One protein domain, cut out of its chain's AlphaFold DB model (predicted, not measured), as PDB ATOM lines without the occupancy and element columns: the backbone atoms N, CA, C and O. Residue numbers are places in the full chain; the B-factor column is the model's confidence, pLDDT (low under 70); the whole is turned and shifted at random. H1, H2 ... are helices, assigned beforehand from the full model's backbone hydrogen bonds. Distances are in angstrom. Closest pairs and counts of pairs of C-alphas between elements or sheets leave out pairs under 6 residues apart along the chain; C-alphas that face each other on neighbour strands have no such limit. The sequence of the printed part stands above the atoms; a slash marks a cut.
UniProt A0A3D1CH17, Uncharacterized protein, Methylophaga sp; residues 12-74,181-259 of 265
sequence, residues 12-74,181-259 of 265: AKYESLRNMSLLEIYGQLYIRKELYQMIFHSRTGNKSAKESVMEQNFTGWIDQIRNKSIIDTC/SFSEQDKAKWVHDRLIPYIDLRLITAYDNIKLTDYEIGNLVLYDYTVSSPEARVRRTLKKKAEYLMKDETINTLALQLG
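AT A GLANCE: This is residues 12 to 74 and 181 to 259 of the 265 residues of an uncharacterized protein of Methylophaga sp (UniProt A0A3D1CH17). Two helices side by side, H2 and H5, make the core; H8 packs on H2 away from H5, and H7 crosses H5, with H6 packed on H7's first residues. H3 slants past H5 on the side away from H7, H1 and H4 lie near the first residues of H2 and H5, and residues 41 to 50 stick out. The 142 printed residues, with eight named helices, H1 to H8 in chain order, and no named strand, are all helix in class. The whole is compact, with a radius of gyration of the C-alphas of 15.3 A and spans of 48 by 36 by 27 A.

IN THESE COORDINATES: H2, residues 22 to 40, is 25.8 A long from C-alpha 22 at (81.338, 62.776, 22.778). H3, residues 49 to 67, measures 28.5 A, with a kink of 27 degrees near 57. H5, 195 to 207, measures 18.3 A; H7, 230 to 245, 20.6 A. The others are H1, 12 to 18; H4, 184 to 192; H6, 214 to 221; and H8, 248 to 257, ending at C-alpha (81.612, 65.025, 32.407).

HOW THE PARTS SIT: H5, the hub, touches H2 at a shallow tilt of 27 degrees, the same way; the closest C-alphas, Tyr 36 and Leu 203, are 6.5 A apart. H7 is about perpendicular to H5, at 88 degrees, and touches it with residues 238 to 242 alone (closest C-alphas Leu 195 and Ala 242, 5.7 A). H2, H4, H5, H6 and H8 have every O i to N i+4 pair within hydrogen-bond range; H3 has 12 of 15, H7 10 of 12, and H1 0 of 3, with 3 of 4 O i to N i+3 pairs.

THE WHOLE: Residues 75 to 180 are not printed; C-alphas 74 and 181 are 23.6 A apart. Of the links printed whole, none is long. Residues 42 to 54 and 74 have pLDDT under 70.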
ATOM      1  N   ALA A  12      88.273  63.986   3.659       95.62
ATOM      2  CA  ALA A  12      87.497  62.750   3.585       95.62
ATOM      3  C   ALA A  12      87.830  61.772   4.728       95.62
ATOM      4  O   ALA A  12      86.952  61.038   5.179       95.62
ATOM      5  N   LYS A  13      89.069  61.799   5.250       95.75
ATOM      6  CA  LYS A  13      89.494  60.966   6.391       95.75
ATOM      7  C   LYS A  13      88.792  61.335   7.705       95.75
ATOM      8  O   LYS A  13      88.840  60.568   8.660       95.75
ATOM      9  N   TYR A  14      88.133  62.492   7.757       96.56
ATOM     10  CA  TYR A  14      87.504  63.041   8.958       96.56
ATOM     11  C   TYR A  14      85.973  62.959   8.946       96.56
ATOM     12  O   TYR A  14      85.333  63.397   9.899       96.56
ATOM     13  N   GLU A  15      85.359  62.406   7.898       95.44
ATOM     14  CA  GLU A  15      83.894  62.357   7.780       95.44
ATOM     15  C   GLU A  15      83.227  61.533   8.895       95.44
ATOM     16  O   GLU A  15      82.128  61.864   9.345       95.44
ATOM     17  N   SER A  16      83.917  60.518   9.423       96.25
ATOM     18  CA  SER A  16      83.434  59.702  10.544       96.25
ATOM     19  C   SER A  16      83.269  60.486  11.851       96.25
ATOM     20  O   SER A  16      82.452  60.087  12.680       96.25
ATOM     21  N   LEU A  17      83.938  61.638  12.018       96.44
ATOM     22  CA  LEU A  17      83.793  62.492  13.206       96.44
ATOM     23  C   LEU A  17      82.340  62.926  13.450       96.44
ATOM     24  O   LEU A  17      81.955  63.178  14.588       96.44
ATOM     25  N   ARG A  18      81.523  63.022  12.392       96.69
ATOM     26  CA  ARG A  18      80.106  63.412  12.503       96.69
ATOM     27  C   ARG A  18      79.293  62.418  13.332       96.69
ATOM     28  O   ARG A  18      78.355  62.827  14.015       96.69
ATOM     29  N   ASN A  19      79.666  61.142  13.271       96.69
ATOM     30  CA  ASN A  19      78.926  60.038  13.879       96.69
ATOM     31  C   ASN A  19      79.510  59.600  15.225       96.69
ATOM     32  O   ASN A  19      78.879  58.814  15.921       96.69
ATOM     33  N   MET A  20      80.682  60.117  15.598       96.12
ATOM     34  CA  MET A  20      81.307  59.814  16.882       96.12
ATOM     35  C   MET A  20      80.503  60.381  18.043       96.12
ATOM     36  O   MET A  20      80.001  61.503  17.984       96.12
ATOM     37  N   SER A  21      80.435  59.624  19.125       95.81
ATOM     38  CA  SER A  21      80.001  60.076  20.439       95.81
ATOM     39  C   SER A  21      80.953  61.129  21.016       95.81
ATOM     40  O   SER A  21      82.105  61.276  20.598       95.81
ATOM     41  N   LEU A  22      80.484  61.857  22.030       95.44
ATOM     42  CA  LEU A  22      81.338  62.776  22.778       95.44
ATOM     43  C   LEU A  22      82.544  62.064  23.428       95.44
ATOM     44  O   LEU A  22      83.620  62.653  23.503       95.44
ATOM     45  N   LEU A  23      82.383  60.797  23.829       94.88
ATOM     46  CA  LEU A  23      83.448  59.953  24.382       94.88
ATOM     47  C   LEU A  23      84.556  59.667  23.360       94.88
ATOM     48  O   LEU A  23      85.739  59.828  23.654       94.88
ATOM     49  N   GLU A  24      84.183  59.288  22.140       95.19
ATOM     50  CA  GLU A  24      85.151  59.050  21.064       95.19
ATOM     51  C   GLU A  24      85.875  60.346  20.676       95.19
ATOM     52  O   GLU A  24      87.094  60.352  20.494       95.19
ATOM     53  N   ILE A  25      85.154  61.473  20.626       96.50
ATOM     54  CA  ILE A  25      85.751  62.793  20.377       96.50
ATOM     55  C   ILE A  25      86.711  63.196  21.498       96.50
ATOM     56  O   ILE A  25      87.781  63.731  21.206       96.50
ATOM     57  N   TYR A  26      86.373  62.913  22.758       95.75
ATOM     58  CA  TYR A  26      87.292  63.098  23.877       95.75
ATOM     59  C   TYR A  26      88.593  62.322  23.654       95.75
ATOM     60  O   TYR A  26      89.662  62.920  23.745       95.75
ATOM     61  N   GLY A  27      88.522  61.046  23.261       94.88
ATOM     62  CA  GLY A  27      89.715  60.250  22.953       94.88
ATOM     63  C   GLY A  27      90.579  60.859  21.855       94.88
ATOM     64  O   GLY A  27      91.800  60.952  21.997       94.88
ATOM     65  N   GLN A  28      89.946  61.352  20.787       96.69
ATOM     66  CA  GLN A  28      90.656  62.042  19.710       96.69
ATOM     67  C   GLN A  28      91.356  63.318  20.196       96.69
ATOM     68  O   GLN A  28      92.489  63.578  19.784       96.69
ATOM     69  N   LEU A  29      90.691  64.121  21.033       96.62
ATOM     70  CA  LEU A  29      91.232  65.378  21.552       96.62
ATOM     71  C   LEU A  29      92.322  65.149  22.603       96.62
ATOM     72  O   LEU A  29      93.315  65.870  22.581       96.62
ATOM     73  N   TYR A  30      92.167  64.146  23.466       94.56
ATOM     74  CA  TYR A  30      93.130  63.802  24.510       94.56
ATOM     75  C   TYR A  30      94.505  63.493  23.912       94.56
ATOM     76  O   TYR A  30      95.479  64.175  24.223       94.56
ATOM     77  N   ILE A  31      94.575  62.561  22.954       93.62
ATOM     78  CA  ILE A  31      95.843  62.198  22.302       93.62
ATOM     79  C   ILE A  31      96.477  63.410  21.606       93.62
ATOM     80  O   ILE A  31      97.680  63.644  21.699       93.62
ATOM     81  N   ARG A  32      95.666  64.229  20.929       96.19
ATOM     82  CA  ARG A  32      96.151  65.438  20.250       96.19
ATOM     83  C   ARG A  32      96.665  66.492  21.214       96.19
ATOM     84  O   ARG A  32      97.630  67.173  20.879       96.19
ATOM     85  N   LYS A  33      96.056  66.619  22.391       94.75
ATOM     86  CA  LYS A  33      96.540  67.499  23.453       94.75
ATOM     87  C   LYS A  33      97.902  67.025  23.954       94.75
ATOM     88  O   LYS A  33      98.797  67.858  24.075       94.75
ATOM     89  N   GLU A  34      98.091  65.725  24.176       91.75
ATOM     90  CA  GLU A  34      99.394  65.176  24.588       91.75
ATOM     91  C   GLU A  34     100.471  65.469  23.530       91.75
ATOM     92  O   GLU A  34     101.524  66.033  23.838       91.75
ATOM     93  N   LEU A  35     100.166  65.218  22.250       93.25
ATOM     94  CA  LEU A  35     101.045  65.593  21.135       93.25
ATOM     95  C   LEU A  35     101.332  67.104  21.111       93.25
ATOM     96  O   LEU A  35     102.468  67.523  20.886       93.25
ATOM     97  N   TYR A  36     100.317  67.936  21.350       93.88
ATOM     98  CA  TYR A  36     100.443  69.392  21.366       93.88
ATOM     99  C   TYR A  36     101.377  69.872  22.485       93.88
ATOM    100  O   TYR A  36     102.226  70.738  22.259       93.88
ATOM    101  N   GLN A  37     101.271  69.301  23.683       89.88
ATOM    102  CA  GLN A  37     102.172  69.608  24.790       89.88
ATOM    103  C   GLN A  37     103.608  69.179  24.471       89.88
ATOM    104  O   GLN A  37     104.529  69.984  24.612       89.88
ATOM    105  N   MET A  38     103.805  67.978  23.928       88.31
ATOM    106  CA  MET A  38     105.140  67.496  23.561       88.31
ATOM    107  C   MET A  38     105.793  68.321  22.449       88.31
ATOM    108  O   MET A  38     106.991  68.575  22.511       88.31
ATOM    109  N   ILE A  39     105.041  68.779  21.447       90.56
ATOM    110  CA  ILE A  39     105.604  69.551  20.328       90.56
ATOM    111  C   ILE A  39     105.858  71.013  20.715       90.56
ATOM    112  O   ILE A  39     106.877  71.587  20.326       90.56
ATOM    113  N   PHE A  40     104.942  71.639  21.460       88.44
ATOM    114  CA  PHE A  40     104.974  73.089  21.689       88.44
ATOM    115  C   PHE A  40     105.451  73.510  23.090       88.44
ATOM    116  O   PHE A  40     105.827  74.672  23.248       88.44
ATOM    117  N   HIS A  41     105.479  72.612  24.087       80.81
ATOM    118  CA  HIS A  41     105.770  72.951  25.494       80.81
ATOM    119  C   HIS A  41     106.987  72.232  26.108       80.81
ATOM    120  O   HIS A  41     107.388  72.576  27.216       80.81
ATOM    121  N   SER A  42     107.647  71.311  25.404       64.25
ATOM    122  CA  SER A  42     108.764  70.478  25.904       64.25
ATOM    123  C   SER A  42     110.108  71.207  26.141       64.25
ATOM    124  O   SER A  42     111.183  70.623  26.013       64.25
ATOM    125  N   ARG A  43     110.097  72.494  26.515       51.81
ATOM    126  CA  ARG A  43     111.318  73.296  26.746       51.81
ATOM    127  C   ARG A  43     111.786  73.407  28.198       51.81
ATOM    128  O   ARG A  43     112.828  74.019  28.423       51.81
ATOM    129  N   THR A  44     111.099  72.828  29.175       51.53
ATOM    130  CA  THR A  44     111.524  72.908  30.583       51.53
ATOM    131  C   THR A  44     112.076  71.566  31.042       51.53
ATOM    132  O   THR A  44     111.337  70.607  31.223       51.53
ATOM    133  N   GLY A  45     113.402  71.496  31.154       51.09
ATOM    134  CA  GLY A  45     114.147  70.270  31.405       51.09
ATOM    135  C   GLY A  45     113.813  69.597  32.735       51.09
ATOM    136  O   GLY A  45     114.080  70.149  33.795       51.09
ATOM    137  N   ASN A  46     113.287  68.380  32.648       51.53
ATOM    138  CA  ASN A  46     113.710  67.219  33.430       51.53
ATOM    139  C   ASN A  46     112.955  66.003  32.898       51.53
ATOM    140  O   ASN A  46     111.806  65.774  33.265       51.53
ATOM    141  N   LYS A  47     113.609  65.236  32.018       53.91
ATOM    142  CA  LYS A  47     112.977  64.077  31.398       53.91
ATOM    143  C   LYS A  47     112.738  62.976  32.426       53.91
ATOM    144  O   LYS A  47     113.687  62.338  32.879       53.91
ATOM    145  N   SER A  48     111.485  62.767  32.817       62.12
ATOM    146  CA  SER A  48     111.095  61.673  33.715       62.12
ATOM    147  C   SER A  48     110.920  60.349  32.951       62.12
ATOM    148  O   SER A  48     110.764  60.339  31.733       62.12
ATOM    149  N   ALA A  49     110.883  59.208  33.650       55.59
ATOM    150  CA  ALA A  49     110.637  57.895  33.032       55.59
ATOM    151  C   ALA A  49     109.299  57.811  32.258       55.59
ATOM    152  O   ALA A  49     109.194  57.036  31.306       55.59
ATOM    153  N   LYS A  50     108.300  58.640  32.611       56.69
ATOM    154  CA  LYS A  50     107.036  58.768  31.865       56.69
ATOM    155  C   LYS A  50     107.245  59.334  30.456       56.69
ATOM    156  O   LYS A  50     106.530  58.937  29.542       56.69
ATOM    157  N   GLU A  51     108.243  60.194  30.256       62.28
ATOM    158  CA  GLU A  51     108.546  60.744  28.930       62.28
ATOM    159  C   GLU A  51     109.066  59.674  27.968       62.28
ATOM    160  O   GLU A  51     108.754  59.739  26.790       62.28
ATOM    161  N   SER A  52     109.760  58.636  28.452       63.44
ATOM    162  CA  SER A  52     110.263  57.545  27.597       63.44
ATOM    163  C   SER A  52     109.134  56.692  26.996       63.44
ATOM    164  O   SER A  52     109.139  56.390  25.803       63.44
ATOM    165  N   VAL A  53     108.119  56.343  27.798       62.94
ATOM    166  CA  VAL A  53     106.938  55.602  27.310       62.94
ATOM    167  C   VAL A  53     106.099  56.478  26.379       62.94
ATOM    168  O   VAL A  53     105.613  56.015  25.348       62.94
ATOM    169  N   MET A  54     105.959  57.762  26.710       66.44
ATOM    170  CA  MET A  54     105.235  58.704  25.865       66.44
ATOM    171  C   MET A  54     105.957  58.998  24.542       66.44
ATOM    172  O   MET A  54     105.294  59.083  23.514       66.44
ATOM    173  N   GLU A  55     107.291  59.046  24.522       71.69
ATOM    174  CA  GLU A  55     108.091  59.195  23.298       71.69
ATOM    175  C   GLU A  55     107.918  58.008  22.335       71.69
ATOM    176  O   GLU A  55     107.861  58.213  21.123       71.69
ATOM    177  N   GLN A  56     107.776  56.778  22.846       74.88
ATOM    178  CA  GLN A  56     107.506  55.603  22.002       74.88
ATOM    179  C   GLN A  56     106.109  55.647  21.370       74.88
ATOM    180  O   GLN A  56     105.940  55.287  20.205       74.88
ATOM    181  N   ASN A  57     105.111  56.128  22.112       81.75
ATOM    182  CA  ASN A  57     103.750  56.284  21.596       81.75
ATOM    183  C   ASN A  57     103.617  57.490  20.655       81.75
ATOM    184  O   ASN A  57     102.784  57.476  19.749       81.75
ATOM    185  N   PHE A  58     104.453  58.513  20.838       88.19
ATOM    186  CA  PHE A  58     104.394  59.774  20.109       88.19
ATOM    187  C   PHE A  58     104.495  59.587  18.589       88.19
ATOM    188  O   PHE A  58     103.624  60.051  17.851       88.19
ATOM    189  N   THR A  59     105.521  58.879  18.105       89.75
ATOM    190  CA  THR A  59     105.685  58.619  16.663       89.75
ATOM    191  C   THR A  59     104.549  57.755  16.124       89.75
ATOM    192  O   THR A  59     103.994  58.062  15.071       89.75
ATOM    193  N   GLY A  60     104.116  56.753  16.895       92.25
ATOM    194  CA  GLY A  60     102.974  55.912  16.548       92.25
ATOM    195  C   GLY A  60     101.671  56.700  16.378       92.25
ATOM    196  O   GLY A  60     100.901  56.426  15.458       92.25
ATOM    197  N   TRP A  61     101.411  57.704  17.218       93.88
ATOM    198  CA  TRP A  61     100.237  58.569  17.074       93.88
ATOM    199  C   TRP A  61     100.344  59.516  15.880       93.88
ATOM    200  O   TRP A  61      99.364  59.688  15.155       93.88
ATOM    201  N   ILE A  62     101.522  60.090  15.633       94.75
ATOM    202  CA  ILE A  62     101.784  60.916  14.446       94.75
ATOM    203  C   ILE A  62     101.532  60.109  13.163       94.75
ATOM    204  O   ILE A  62     100.821  60.576  12.268       94.75
ATOM    205  N   ASP A  63     102.027  58.874  13.100       93.81
ATOM    206  CA  ASP A  63     101.816  57.982  11.959       93.81
ATOM    207  C   ASP A  63     100.341  57.596  11.799       93.81
ATOM    208  O   ASP A  63      99.817  57.562  10.681       93.81
ATOM    209  N   GLN A  64      99.624  57.360  12.900       94.38
ATOM    210  CA  GLN A  64      98.180  57.117  12.856       94.38
ATOM    211  C   GLN A  64      97.406  58.329  12.323       94.38
ATOM    212  O   GLN A  64      96.533  58.160  11.466       94.38
ATOM    213  N   ILE A  65      97.751  59.550  12.749       95.19
ATOM    214  CA  ILE A  65      97.128  60.781  12.242       95.19
ATOM    215  C   ILE A  65      97.362  60.929  10.731       95.19
ATOM    216  O   ILE A  65      96.418  61.232   9.995       95.19
ATOM    217  N   ARG A  66      98.578  60.658  10.238       94.19
ATOM    218  CA  ARG A  66      98.863  60.702   8.791       94.19
ATOM    219  C   ARG A  66      98.054  59.673   8.012       94.19
ATOM    220  O   ARG A  66      97.472  59.989   6.972       94.19
ATOM    221  N   ASN A  67      98.026  58.437   8.499       94.06
ATOM    222  CA  ASN A  67      97.482  57.317   7.740       94.06
ATOM    223  C   ASN A  67      95.951  57.269   7.799       94.06
ATOM    224  O   ASN A  67      95.304  57.192   6.753       94.06
ATOM    225  N   LYS A  68      95.372  57.372   9.000       92.62
ATOM    226  CA  LYS A  68      93.932  57.197   9.255       92.62
ATOM    227  C   LYS A  68      93.218  58.474   9.692       92.62
ATOM    228  O   LYS A  68      92.008  58.561   9.509       92.62
ATOM    229  N   SER A  69      93.942  59.439  10.261       92.56
ATOM    230  CA  SER A  69      93.421  60.657  10.907       92.56
ATOM    231  C   SER A  69      92.583  60.405  12.163       92.56
ATOM    232  O   SER A  69      92.804  61.056  13.180       92.56
ATOM    233  N   ILE A  70      91.676  59.433  12.147       93.94
ATOM    234  CA  ILE A  70      91.050  58.910  13.358       93.94
ATOM    235  C   ILE A  70      92.005  57.924  14.016       93.94
ATOM    236  O   ILE A  70      92.427  56.949  13.395       93.94
ATOM    237  N   ILE A  71      92.355  58.206  15.266       90.88
ATOM    238  CA  ILE A  71      93.233  57.358  16.066       90.88
ATOM    239  C   ILE A  71      92.376  56.264  16.692       90.88
ATOM    240  O   ILE A  71      91.317  56.564  17.244       90.88
ATOM    241  N   ASP A  72      92.829  55.016  16.624       86.25
ATOM    242  CA  ASP A  72      92.152  53.906  17.291       86.25
ATOM    243  C   ASP A  72      92.377  54.068  18.802       86.25
ATOM    244  O   ASP A  72      93.382  53.640  19.367       86.25
ATOM    245  N   THR A  73      91.481  54.802  19.461       78.88
ATOM    246  CA  THR A  73      91.579  55.061  20.893       78.88
ATOM    247  C   THR A  73      91.047  53.850  21.636       78.88
ATOM    248  O   THR A  73      89.835  53.656  21.722       78.88
ATOM    249  N   CYS A  74      91.939  53.070  22.239       59.59
ATOM    250  CA  CYS A  74      91.576  52.140  23.300       59.59
ATOM    251  C   CYS A  74      91.223  52.937  24.565       59.59
ATOM    252  O   CYS A  74      91.899  52.808  25.583       59.59
ATOM    253  N   SER A 181      79.307  72.304  30.830       90.19
ATOM    254  CA  SER A 181      79.099  71.009  30.190       90.19
ATOM    255  C   SER A 181      79.150  71.158  28.669       90.19
ATOM    256  O   SER A 181      78.653  72.128  28.092       90.19
ATOM    257  N   PHE A 182      79.780  70.196  28.011       94.88
ATOM    258  CA  PHE A 182      79.822  70.072  26.566       94.88
ATOM    259  C   PHE A 182      78.642  69.247  26.080       94.88
ATOM    260  O   PHE A 182      78.407  68.125  26.519       94.88
ATOM    261  N   SER A 183      77.891  69.806  25.149       95.44
ATOM    262  CA  SER A 183      76.756  69.133  24.532       95.44
ATOM    263  C   SER A 183      77.142  68.473  23.206       95.44
ATOM    264  O   SER A 183      78.154  68.802  22.583       95.44
ATOM    265  N   GLU A 184      76.259  67.619  22.690       94.69
ATOM    266  CA  GLU A 184      76.336  67.134  21.305       94.69
ATOM    267  C   GLU A 184      76.322  68.284  20.276       94.69
ATOM    268  O   GLU A 184      76.871  68.155  19.180       94.69
ATOM    269  N   GLN A 185      75.755  69.446  20.628       96.69
ATOM    270  CA  GLN A 185      75.794  70.638  19.777       96.69
ATOM    271  C   GLN A 185      77.188  71.271  19.742       96.69
ATOM    272  O   GLN A 185      77.624  71.713  18.678       96.69
ATOM    273  N   ASP A 186      77.907  71.300  20.870       96.88
ATOM    274  CA  ASP A 186      79.301  71.755  20.905       96.88
ATOM    275  C   ASP A 186      80.166  70.856  20.020       96.88
ATOM    276  O   ASP A 186      80.885  71.360  19.155       96.88
ATOM    277  N   LYS A 187      79.999  69.532  20.150       96.56
ATOM    278  CA  LYS A 187      80.639  68.531  19.287       96.56
ATOM    279  C   LYS A 187      80.360  68.792  17.807       96.56
ATOM    280  O   LYS A 187      81.291  68.922  17.013       96.56
ATOM    281  N   ALA A 188      79.088  68.931  17.428       97.06
ATOM    282  CA  ALA A 188      78.693  69.214  16.049       97.06
ATOM    283  C   ALA A 188      79.340  70.503  15.522       97.06
ATOM    284  O   ALA A 188      79.781  70.561  14.374       97.06
ATOM    285  N   LYS A 189      79.469  71.523  16.379       97.44
ATOM    286  CA  LYS A 189      80.137  72.784  16.049       97.44
ATOM    287  C   LYS A 189      81.637  72.599  15.826       97.44
ATOM    288  O   LYS A 189      82.180  73.218  14.916       97.44
ATOM    289  N   TRP A 190      82.308  71.754  16.607       97.62
ATOM    290  CA  TRP A 190      83.732  71.447  16.424       97.62
ATOM    291  C   TRP A 190      84.005  70.704  15.118       97.62
ATOM    292  O   TRP A 190      84.970  71.031  14.423       97.62
ATOM    293  N   VAL A 191      83.141  69.746  14.774       97.25
ATOM    294  CA  VAL A 191      83.219  68.992  13.515       97.25
ATOM    295  C   VAL A 191      82.943  69.911  12.327       97.25
ATOM    296  O   VAL A 191      83.738  69.952  11.391       97.25
ATOM    297  N   HIS A 192      81.874  70.711  12.396       96.12
ATOM    298  CA  HIS A 192      81.551  71.705  11.373       96.12
ATOM    299  C   HIS A 192      82.691  72.712  11.170       96.12
ATOM    300  O   HIS A 192      83.067  73.015  10.043       96.12
ATOM    301  N   ASP A 193      83.281  73.213  12.254       96.50
ATOM    302  CA  ASP A 193      84.402  74.148  12.174       96.50
ATOM    303  C   ASP A 193      85.736  73.465  11.838       96.50
ATOM    304  O   ASP A 193      86.741  74.157  11.711       96.50
ATOM    305  N   ARG A 194      85.767  72.135  11.671       97.06
ATOM    306  CA  ARG A 194      86.960  71.353  11.308       97.06
ATOM    307  C   ARG A 194      88.137  71.580  12.249       97.06
ATOM    308  O   ARG A 194      89.290  71.677  11.826       97.06
ATOM    309  N   LEU A 195      87.841  71.631  13.546       98.06
ATOM    310  CA  LEU A 195      88.862  71.872  14.563       98.06
ATOM    311  C   LEU A 195      89.884  70.733  14.627       98.06
ATOM    312  O   LEU A 195      91.074  71.015  14.673       98.06
ATOM    313  N   ILE A 196      89.447  69.472  14.551       97.94
ATOM    314  CA  ILE A 196      90.348  68.306  14.549       97.94
ATOM    315  C   ILE A 196      91.276  68.293  13.311       97.94
ATOM    316  O   ILE A 196      92.488  68.251  13.510       97.94
ATOM    317  N   PRO A 197      90.782  68.434  12.059       98.00
ATOM    318  CA  PRO A 197      91.654  68.580  10.886       98.00
ATOM    319  C   PRO A 197      92.664  69.729  11.002       98.00
ATOM    320  O   PRO A 197      93.826  69.588  10.622       98.00
ATOM    321  N   TYR A 198      92.236  70.876  11.541       98.31
ATOM    322  CA  TYR A 198      93.130  72.006  11.785       98.31
ATOM    323  C   TYR A 198      94.219  71.664  12.814       98.31
ATOM    324  O   TYR A 198      95.385  71.993  12.593       98.31
ATOM    325  N   ILE A 199      93.860  71.003  13.919       98.31
ATOM    326  CA  ILE A 199      94.812  70.559  14.948       98.31
ATOM    327  C   ILE A 199      95.839  69.602  14.335       98.31
ATOM    328  O   ILE A 199      97.034  69.815  14.518       98.31
ATOM    329  N   ASP A 200      95.408  68.626  13.536       98.00
ATOM    330  CA  ASP A 200      96.309  67.655  12.902       98.00
ATOM    331  C   ASP A 200      97.299  68.316  11.953       98.00
ATOM    332  O   ASP A 200      98.497  68.049  12.032       98.00
ATOM    333  N   LEU A 201      96.837  69.242  11.105       97.19
ATOM    334  CA  LEU A 201      97.746  70.023  10.262       97.19
ATOM    335  C   LEU A 201      98.793  70.748  11.099       97.19
ATOM    336  O   LEU A 201      99.967  70.729  10.745       97.19
ATOM    337  N   ARG A 202      98.396  71.376  12.211       96.94
ATOM    338  CA  ARG A 202      99.320  72.097  13.101       96.94
ATOM    339  C   ARG A 202     100.325  71.168  13.776       96.94
ATOM    340  O   ARG A 202     101.482  71.558  13.893       96.94
ATOM    341  N   LEU A 203      99.900  69.982  14.209       96.19
ATOM    342  CA  LEU A 203     100.763  68.990  14.849       96.19
ATOM    343  C   LEU A 203     101.778  68.418  13.855       96.19
ATOM    344  O   LEU A 203     102.979  68.507  14.093       96.19
ATOM    345  N   ILE A 204     101.313  67.899  12.716       95.94
ATOM    346  CA  ILE A 204     102.179  67.239  11.732       95.94
ATOM    347  C   ILE A 204     103.144  68.238  11.088       95.94
ATOM    348  O   ILE A 204     104.329  67.947  10.957       95.94
ATOM    349  N   THR A 205     102.680  69.443  10.738       94.81
ATOM    350  CA  THR A 205     103.570  70.451  10.134       94.81
ATOM    351  C   THR A 205     104.632  70.932  11.113       94.81
ATOM    352  O   THR A 205     105.780  71.113  10.718       94.81
ATOM    353  N   ALA A 206     104.293  71.085  12.395       94.31
ATOM    354  CA  ALA A 206     105.280  71.405  13.418       94.31
ATOM    355  C   ALA A 206     106.282  70.260  13.637       94.31
ATOM    356  O   ALA A 206     107.476  70.531  13.739       94.31
ATOM    357  N   TYR A 207     105.816  69.006  13.645       93.56
ATOM    358  CA  TYR A 207     106.673  67.821  13.740       93.56
ATOM    359  C   TYR A 207     107.659  67.716  12.563       93.56
ATOM    360  O   TYR A 207     108.852  67.516  12.778       93.56
ATOM    361  N   ASP A 208     107.194  67.960  11.334       92.50
ATOM    362  CA  ASP A 208     108.017  67.932  10.114       92.50
ATOM    363  C   ASP A 208     108.830  69.215   9.881       92.50
ATOM    364  O   ASP A 208     109.527  69.344   8.873       92.50
ATOM    365  N   ASN A 209     108.730  70.199  10.783       91.62
ATOM    366  CA  ASN A 209     109.317  71.532  10.621       91.62
ATOM    367  C   ASN A 209     108.903  72.221   9.297       91.62
ATOM    368  O   ASN A 209     109.655  72.993   8.694       91.62
ATOM    369  N   ILE A 210     107.676  71.956   8.849       93.25
ATOM    370  CA  ILE A 210     107.039  72.574   7.689       93.25
ATOM    371  C   ILE A 210     106.313  73.840   8.140       93.25
ATOM    372  O   ILE A 210     105.497  73.835   9.060       93.25
ATOM    373  N   LYS A 211     106.570  74.954   7.454       93.50
ATOM    374  CA  LYS A 211     105.862  76.214   7.700       93.50
ATOM    375  C   LYS A 211     104.735  76.375   6.692       93.50
ATOM    376  O   LYS A 211     105.005  76.563   5.512       93.50
ATOM    377  N   LEU A 212     103.500  76.360   7.185       94.88
ATOM    378  CA  LEU A 212     102.327  76.781   6.425       94.88
ATOM    379  C   LEU A 212     101.877  78.168   6.873       94.88
ATOM    380  O   LEU A 212     101.834  78.479   8.066       94.88
ATOM    381  N   THR A 213     101.516  78.994   5.904       96.12
ATOM    382  CA  THR A 213     100.823  80.258   6.132       96.12
ATOM    383  C   THR A 213      99.370  80.011   6.542       96.12
ATOM    384  O   THR A 213      98.774  78.983   6.217       96.12
ATOM    385  N   ASP A 214      98.751  80.986   7.210       96.62
ATOM    386  CA  ASP A 214      97.322  80.912   7.547       96.62
ATOM    387  C   ASP A 214      96.435  80.783   6.294       96.62
ATOM    388  O   ASP A 214      95.356  80.200   6.364       96.62
ATOM    389  N   TYR A 215      96.885  81.308   5.150       96.00
ATOM    390  CA  TYR A 215      96.191  81.168   3.869       96.00
ATOM    391  C   TYR A 215      96.241  79.725   3.356       96.00
ATOM    392  O   TYR A 215      95.205  79.174   2.992       96.00
ATOM    393  N   GLU A 216      97.412  79.080   3.389       95.88
ATOM    394  CA  GLU A 216      97.563  77.671   2.995       95.88
ATOM    395  C   GLU A 216      96.758  76.742   3.906       95.88
ATOM    396  O   GLU A 216      96.009  75.904   3.411       95.88
ATOM    397  N   ILE A 217      96.831  76.934   5.229       96.56
ATOM    398  CA  ILE A 217      96.018  76.166   6.186       96.56
ATOM    399  C   ILE A 217      94.530  76.379   5.907       96.56
ATOM    400  O   ILE A 217      93.756  75.425   5.880       96.56
ATOM    401  N   GLY A 218      94.122  77.629   5.694       96.19
ATOM    402  CA  GLY A 218      92.736  77.963   5.411       96.19
ATOM    403  C   GLY A 218      92.242  77.318   4.118       96.19
ATOM    404  O   GLY A 218      91.156  76.752   4.116       96.19
ATOM    405  N   ASN A 219      93.049  77.308   3.058       95.12
ATOM    406  CA  ASN A 219      92.708  76.631   1.808       95.12
ATOM    407  C   ASN A 219      92.651  75.110   1.940       95.12
ATOM    408  O   ASN A 219      91.854  74.496   1.250       95.12
ATOM    409  N   LEU A 220      93.454  74.496   2.810       95.62
ATOM    410  CA  LEU A 220      93.391  73.051   3.054       95.62
ATOM    411  C   LEU A 220      92.159  72.675   3.886       95.62
ATOM    412  O   LEU A 220      91.433  71.740   3.553       95.62
ATOM    413  N   VAL A 221      91.905  73.411   4.970       96.06
ATOM    414  CA  VAL A 221      90.850  73.078   5.936       96.06
ATOM    415  C   VAL A 221      89.483  73.568   5.486       96.06
ATOM    416  O   VAL A 221      88.491  72.940   5.827       96.06
ATOM    417  N   LEU A 222      89.386  74.672   4.749       94.44
ATOM    418  CA  LEU A 222      88.119  75.335   4.418       94.44
ATOM    419  C   LEU A 222      87.810  75.317   2.913       94.44
ATOM    420  O   LEU A 222      87.026  76.150   2.467       94.44
ATOM    421  N   TYR A 223      88.408  74.402   2.140       88.50
ATOM    422  CA  TYR A 223      88.393  74.448   0.669       88.50
ATOM    423  C   TYR A 223      86.994  74.495   0.030       88.50
ATOM    424  O   TYR A 223      86.826  75.055  -1.048       88.50
ATOM    425  N   ASP A 224      85.994  73.889   0.665       86.75
ATOM    426  CA  ASP A 224      84.608  73.814   0.186       86.75
ATOM    427  C   ASP A 224      83.713  74.934   0.736       86.75
ATOM    428  O   ASP A 224      82.565  75.078   0.316       86.75
ATOM    429  N   TYR A 225      84.223  75.754   1.655       85.44
ATOM    430  CA  TYR A 225      83.531  76.950   2.090       85.44
ATOM    431  C   TYR A 225      83.875  78.096   1.143       85.44
ATOM    432  O   TYR A 225      85.038  78.435   0.937       85.44
ATOM    433  N   THR A 226      82.854  78.790   0.646       84.75
ATOM    434  CA  THR A 226      83.036  80.078  -0.030       84.75
ATOM    435  C   THR A 226      83.442  81.137   1.004       84.75
ATOM    436  O   THR A 226      82.601  81.864   1.534       84.75
ATOM    437  N   VAL A 227      84.731  81.192   1.350       83.69
ATOM    438  CA  VAL A 227      85.296  82.160   2.301       83.69
ATOM    439  C   VAL A 227      86.163  83.150   1.538       83.69
ATOM    440  O   VAL A 227      87.183  82.779   0.975       83.69
ATOM    441  N   SER A 228      85.795  84.430   1.566       87.31
ATOM    442  CA  SER A 228      86.556  85.482   0.876       87.31
ATOM    443  C   SER A 228      87.966  85.704   1.444       87.31
ATOM    444  O   SER A 228      88.810  86.267   0.762       87.31
ATOM    445  N   SER A 229      88.213  85.307   2.699       93.50
ATOM    446  CA  SER A 229      89.501  85.449   3.399       93.50
ATOM    447  C   SER A 229      89.724  84.256   4.349       93.50
ATOM    448  O   SER A 229      89.394  84.326   5.544       93.50
ATOM    449  N   PRO A 230      90.203  83.112   3.827       95.00
ATOM    450  CA  PRO A 230      90.426  81.903   4.621       95.00
ATOM    451  C   PRO A 230      91.443  82.123   5.759       95.00
ATOM    452  O   PRO A 230      91.232  81.657   6.880       95.00
ATOM    453  N   GLU A 231      92.475  82.939   5.542       96.06
ATOM    454  CA  GLU A 231      93.493  83.298   6.533       96.06
ATOM    455  C   GLU A 231      92.930  84.097   7.719       96.06
ATOM    456  O   GLU A 231      93.346  83.919   8.869       96.06
ATOM    457  N   ALA A 232      91.947  84.979   7.487       95.62
ATOM    458  CA  ALA A 232      91.299  85.700   8.577       95.62
ATOM    459  C   ALA A 232      90.479  84.752   9.455       95.62
ATOM    460  O   ALA A 232      90.505  84.896  10.681       95.62
ATOM    461  N   ARG A 233      89.795  83.769   8.856       95.19
ATOM    462  CA  ARG A 233      89.023  82.759   9.595       95.19
ATOM    463  C   ARG A 233      89.929  81.833  10.405       95.19
ATOM    464  O   ARG A 233      89.612  81.557  11.564       95.19
ATOM    465  N   VAL A 234      91.078  81.433   9.854       97.06
ATOM    466  CA  VAL A 234      92.104  80.681  10.595       97.06
ATOM    467  C   VAL A 234      92.535  81.446  11.848       97.06
ATOM    468  O   VAL A 234      92.355  80.950  12.962       97.06
ATOM    469  N   ARG A 235      93.008  82.692  11.696       95.56
ATOM    470  CA  ARG A 235      93.520  83.499  12.821       95.56
ATOM    471  C   ARG A 235      92.463  83.842  13.864       95.56
ATOM    472  O   ARG A 235      92.734  83.803  15.063       95.56
ATOM    473  N   ARG A 236      91.276  84.264  13.421       95.00
ATOM    474  CA  ARG A 236      90.245  84.811  14.318       95.00
ATOM    475  C   ARG A 236      89.418  83.727  14.990       95.00
ATOM    476  O   ARG A 236      88.912  83.976  16.082       95.00
ATOM    477  N   THR A 237      89.277  82.562  14.359       95.56
ATOM    478  CA  THR A 237      88.324  81.536  14.793       95.56
ATOM    479  C   THR A 237      88.988  80.187  15.019       95.56
ATOM    480  O   THR A 237      88.989  79.732  16.161       95.56
ATOM    481  N   LEU A 238      89.547  79.552  13.980       97.00
ATOM    482  CA  LEU A 238      90.035  78.167  14.090       97.00
ATOM    483  C   LEU A 238      91.138  78.043  15.133       97.00
ATOM    484  O   LEU A 238      91.016  77.236  16.048       97.00
ATOM    485  N   LYS A 239      92.150  78.914  15.051       97.19
ATOM    486  CA  LYS A 239      93.274  78.928  15.985       97.19
ATOM    487  C   LYS A 239      92.804  79.046  17.433       97.19
ATOM    488  O   LYS A 239      93.125  78.189  18.243       97.19
ATOM    489  N   LYS A 240      91.974  80.050  17.731       97.12
ATOM    490  CA  LYS A 240      91.483  80.302  19.095       97.12
ATOM    491  C   LYS A 240      90.656  79.141  19.646       97.12
ATOM    492  O   LYS A 240      90.785  78.798  20.814       97.12
ATOM    493  N   LYS A 241      89.787  78.551  18.818       97.69
ATOM    494  CA  LYS A 241      88.944  77.423  19.233       97.69
ATOM    495  C   LYS A 241      89.753  76.147  19.434       97.69
ATOM    496  O   LYS A 241      89.519  75.444  20.407       97.69
ATOM    497  N   ALA A 242      90.703  75.867  18.547       97.75
ATOM    498  CA  ALA A 242      91.601  74.729  18.679       97.75
ATOM    499  C   ALA A 242      92.492  74.861  19.920       97.75
ATOM    500  O   ALA A 242      92.557  73.934  20.713       97.75
ATOM    501  N   GLU A 243      93.101  76.029  20.141       95.81
ATOM    502  CA  GLU A 243      93.897  76.300  21.346       95.81
ATOM    503  C   GLU A 243      93.064  76.149  22.619       95.81
ATOM    504  O   GLU A 243      93.548  75.573  23.584       95.81
ATOM    505  N   TYR A 244      91.808  76.608  22.618       95.75
ATOM    506  CA  TYR A 244      90.885  76.372  23.728       95.75
ATOM    507  C   TYR A 244      90.649  74.874  23.974       95.75
ATOM    508  O   TYR A 244      90.753  74.442  25.115       95.75
ATOM    509  N   LEU A 245      90.400  74.077  22.928       96.00
ATOM    510  CA  LEU A 245      90.196  72.629  23.066       96.00
ATOM    511  C   LEU A 245      91.436  71.873  23.558       96.00
ATOM    512  O   LEU A 245      91.282  70.821  24.162       96.00
ATOM    513  N   MET A 246      92.640  72.388  23.302       95.62
ATOM    514  CA  MET A 246      93.900  71.761  23.726       95.62
ATOM    515  C   MET A 246      94.343  72.167  25.140       95.62
ATOM    516  O   MET A 246      95.408  71.746  25.584       95.62
ATOM    517  N   LYS A 247      93.561  72.986  25.852       92.56
ATOM    518  CA  LYS A 247      93.832  73.327  27.252       92.56
ATOM    519  C   LYS A 247      93.535  72.154  28.182       92.56
ATOM    520  O   LYS A 247      92.491  71.513  28.030       92.56
ATOM    521  N   ASP A 248      94.380  71.956  29.194       89.38
ATOM    522  CA  ASP A 248      94.174  70.948  30.244       89.38
ATOM    523  C   ASP A 248      92.798  71.098  30.896       89.38
ATOM    524  O   ASP A 248      92.069  70.120  31.029       89.38
ATOM    525  N   GLU A 249      92.372  72.327  31.202       89.31
ATOM    526  CA  GLU A 249      91.080  72.568  31.848       89.31
ATOM    527  C   GLU A 249      89.908  72.124  30.967       89.31
ATOM    528  O   GLU A 249      88.907  71.614  31.466       89.31
ATOM    529  N   THR A 250      90.028  72.285  29.646       92.94
ATOM    530  CA  THR A 250      88.968  71.910  28.700       92.94
ATOM    531  C   THR A 250      88.883  70.396  28.533       92.94
ATOM    532  O   THR A 250      87.786  69.839  28.586       92.94
ATOM    533  N   ILE A 251      90.029  69.723  28.401       93.69
ATOM    534  CA  ILE A 251      90.097  68.258  28.320       93.69
ATOM    535  C   ILE A 251      89.642  67.611  29.633       93.69
ATOM    536  O   ILE A 251      88.836  66.685  29.596       93.69
ATOM    537  N   ASN A 252      90.073  68.130  30.785       89.56
ATOM    538  CA  ASN A 252      89.666  67.627  32.100       89.56
ATOM    539  C   ASN A 252      88.174  67.837  32.353       89.56
ATOM    540  O   ASN A 252      87.506  66.942  32.859       89.56
ATOM    541  N   THR A 253      87.624  68.983  31.943       91.06
ATOM    542  CA  THR A 253      86.177  69.222  32.015       91.06
ATOM    543  C   THR A 253      85.401  68.177  31.211       91.06
ATOM    544  O   THR A 253      84.406  67.633  31.691       91.06
ATOM    545  N   LEU A 254      85.873  67.862  30.000       93.38
ATOM    546  CA  LEU A 254      85.261  66.846  29.151       93.38
ATOM    547  C   LEU A 254      85.394  65.438  29.760       93.38
ATOM    548  O   LEU A 254      84.416  64.697  29.772       93.38
ATOM    549  N   ALA A 255      86.561  65.099  30.318       91.62
ATOM    550  CA  ALA A 255      86.806  63.834  31.011       91.62
ATOM    551  C   ALA A 255      85.852  63.642  32.200       91.62
ATOM    552  O   ALA A 255      85.130  62.649  32.260       91.62
ATOM    553  N   LEU A 256      85.782  64.634  33.095       89.06
ATOM    554  CA  LEU A 256      84.929  64.600  34.284       89.06
ATOM    555  C   LEU A 256      83.451  64.450  33.921       89.06
ATOM    556  O   LEU A 256      82.739  63.664  34.545       89.06
ATOM    557  N   GLN A 257      82.985  65.163  32.891       91.81
ATOM    558  CA  GLN A 257      81.612  65.025  32.407       91.81
ATOM    559  C   GLN A 257      81.305  63.602  31.914       91.81
ATOM    560  O   GLN A 257      80.174  63.136  32.050       91.81
ATOM    561  N   LEU A 258      82.294  62.922  31.338       91.69
ATOM    562  CA  LEU A 258      82.177  61.556  30.832       91.69
ATOM    563  C   LEU A 258      82.426  60.490  31.914       91.69
ATOM    564  O   LEU A 258      82.412  59.303  31.601       91.69
ATOM    565  N   GLY A 259      82.657  60.888  33.171       89.50
ATOM    566  CA  GLY A 259      82.995  59.966  34.259       89.50
ATOM    567  C   GLY A 259      84.396  59.360  34.137       89.50
ATOM    568  O   GLY A 259      84.670  58.327  34.741       89.50
TER     569      GLY A 259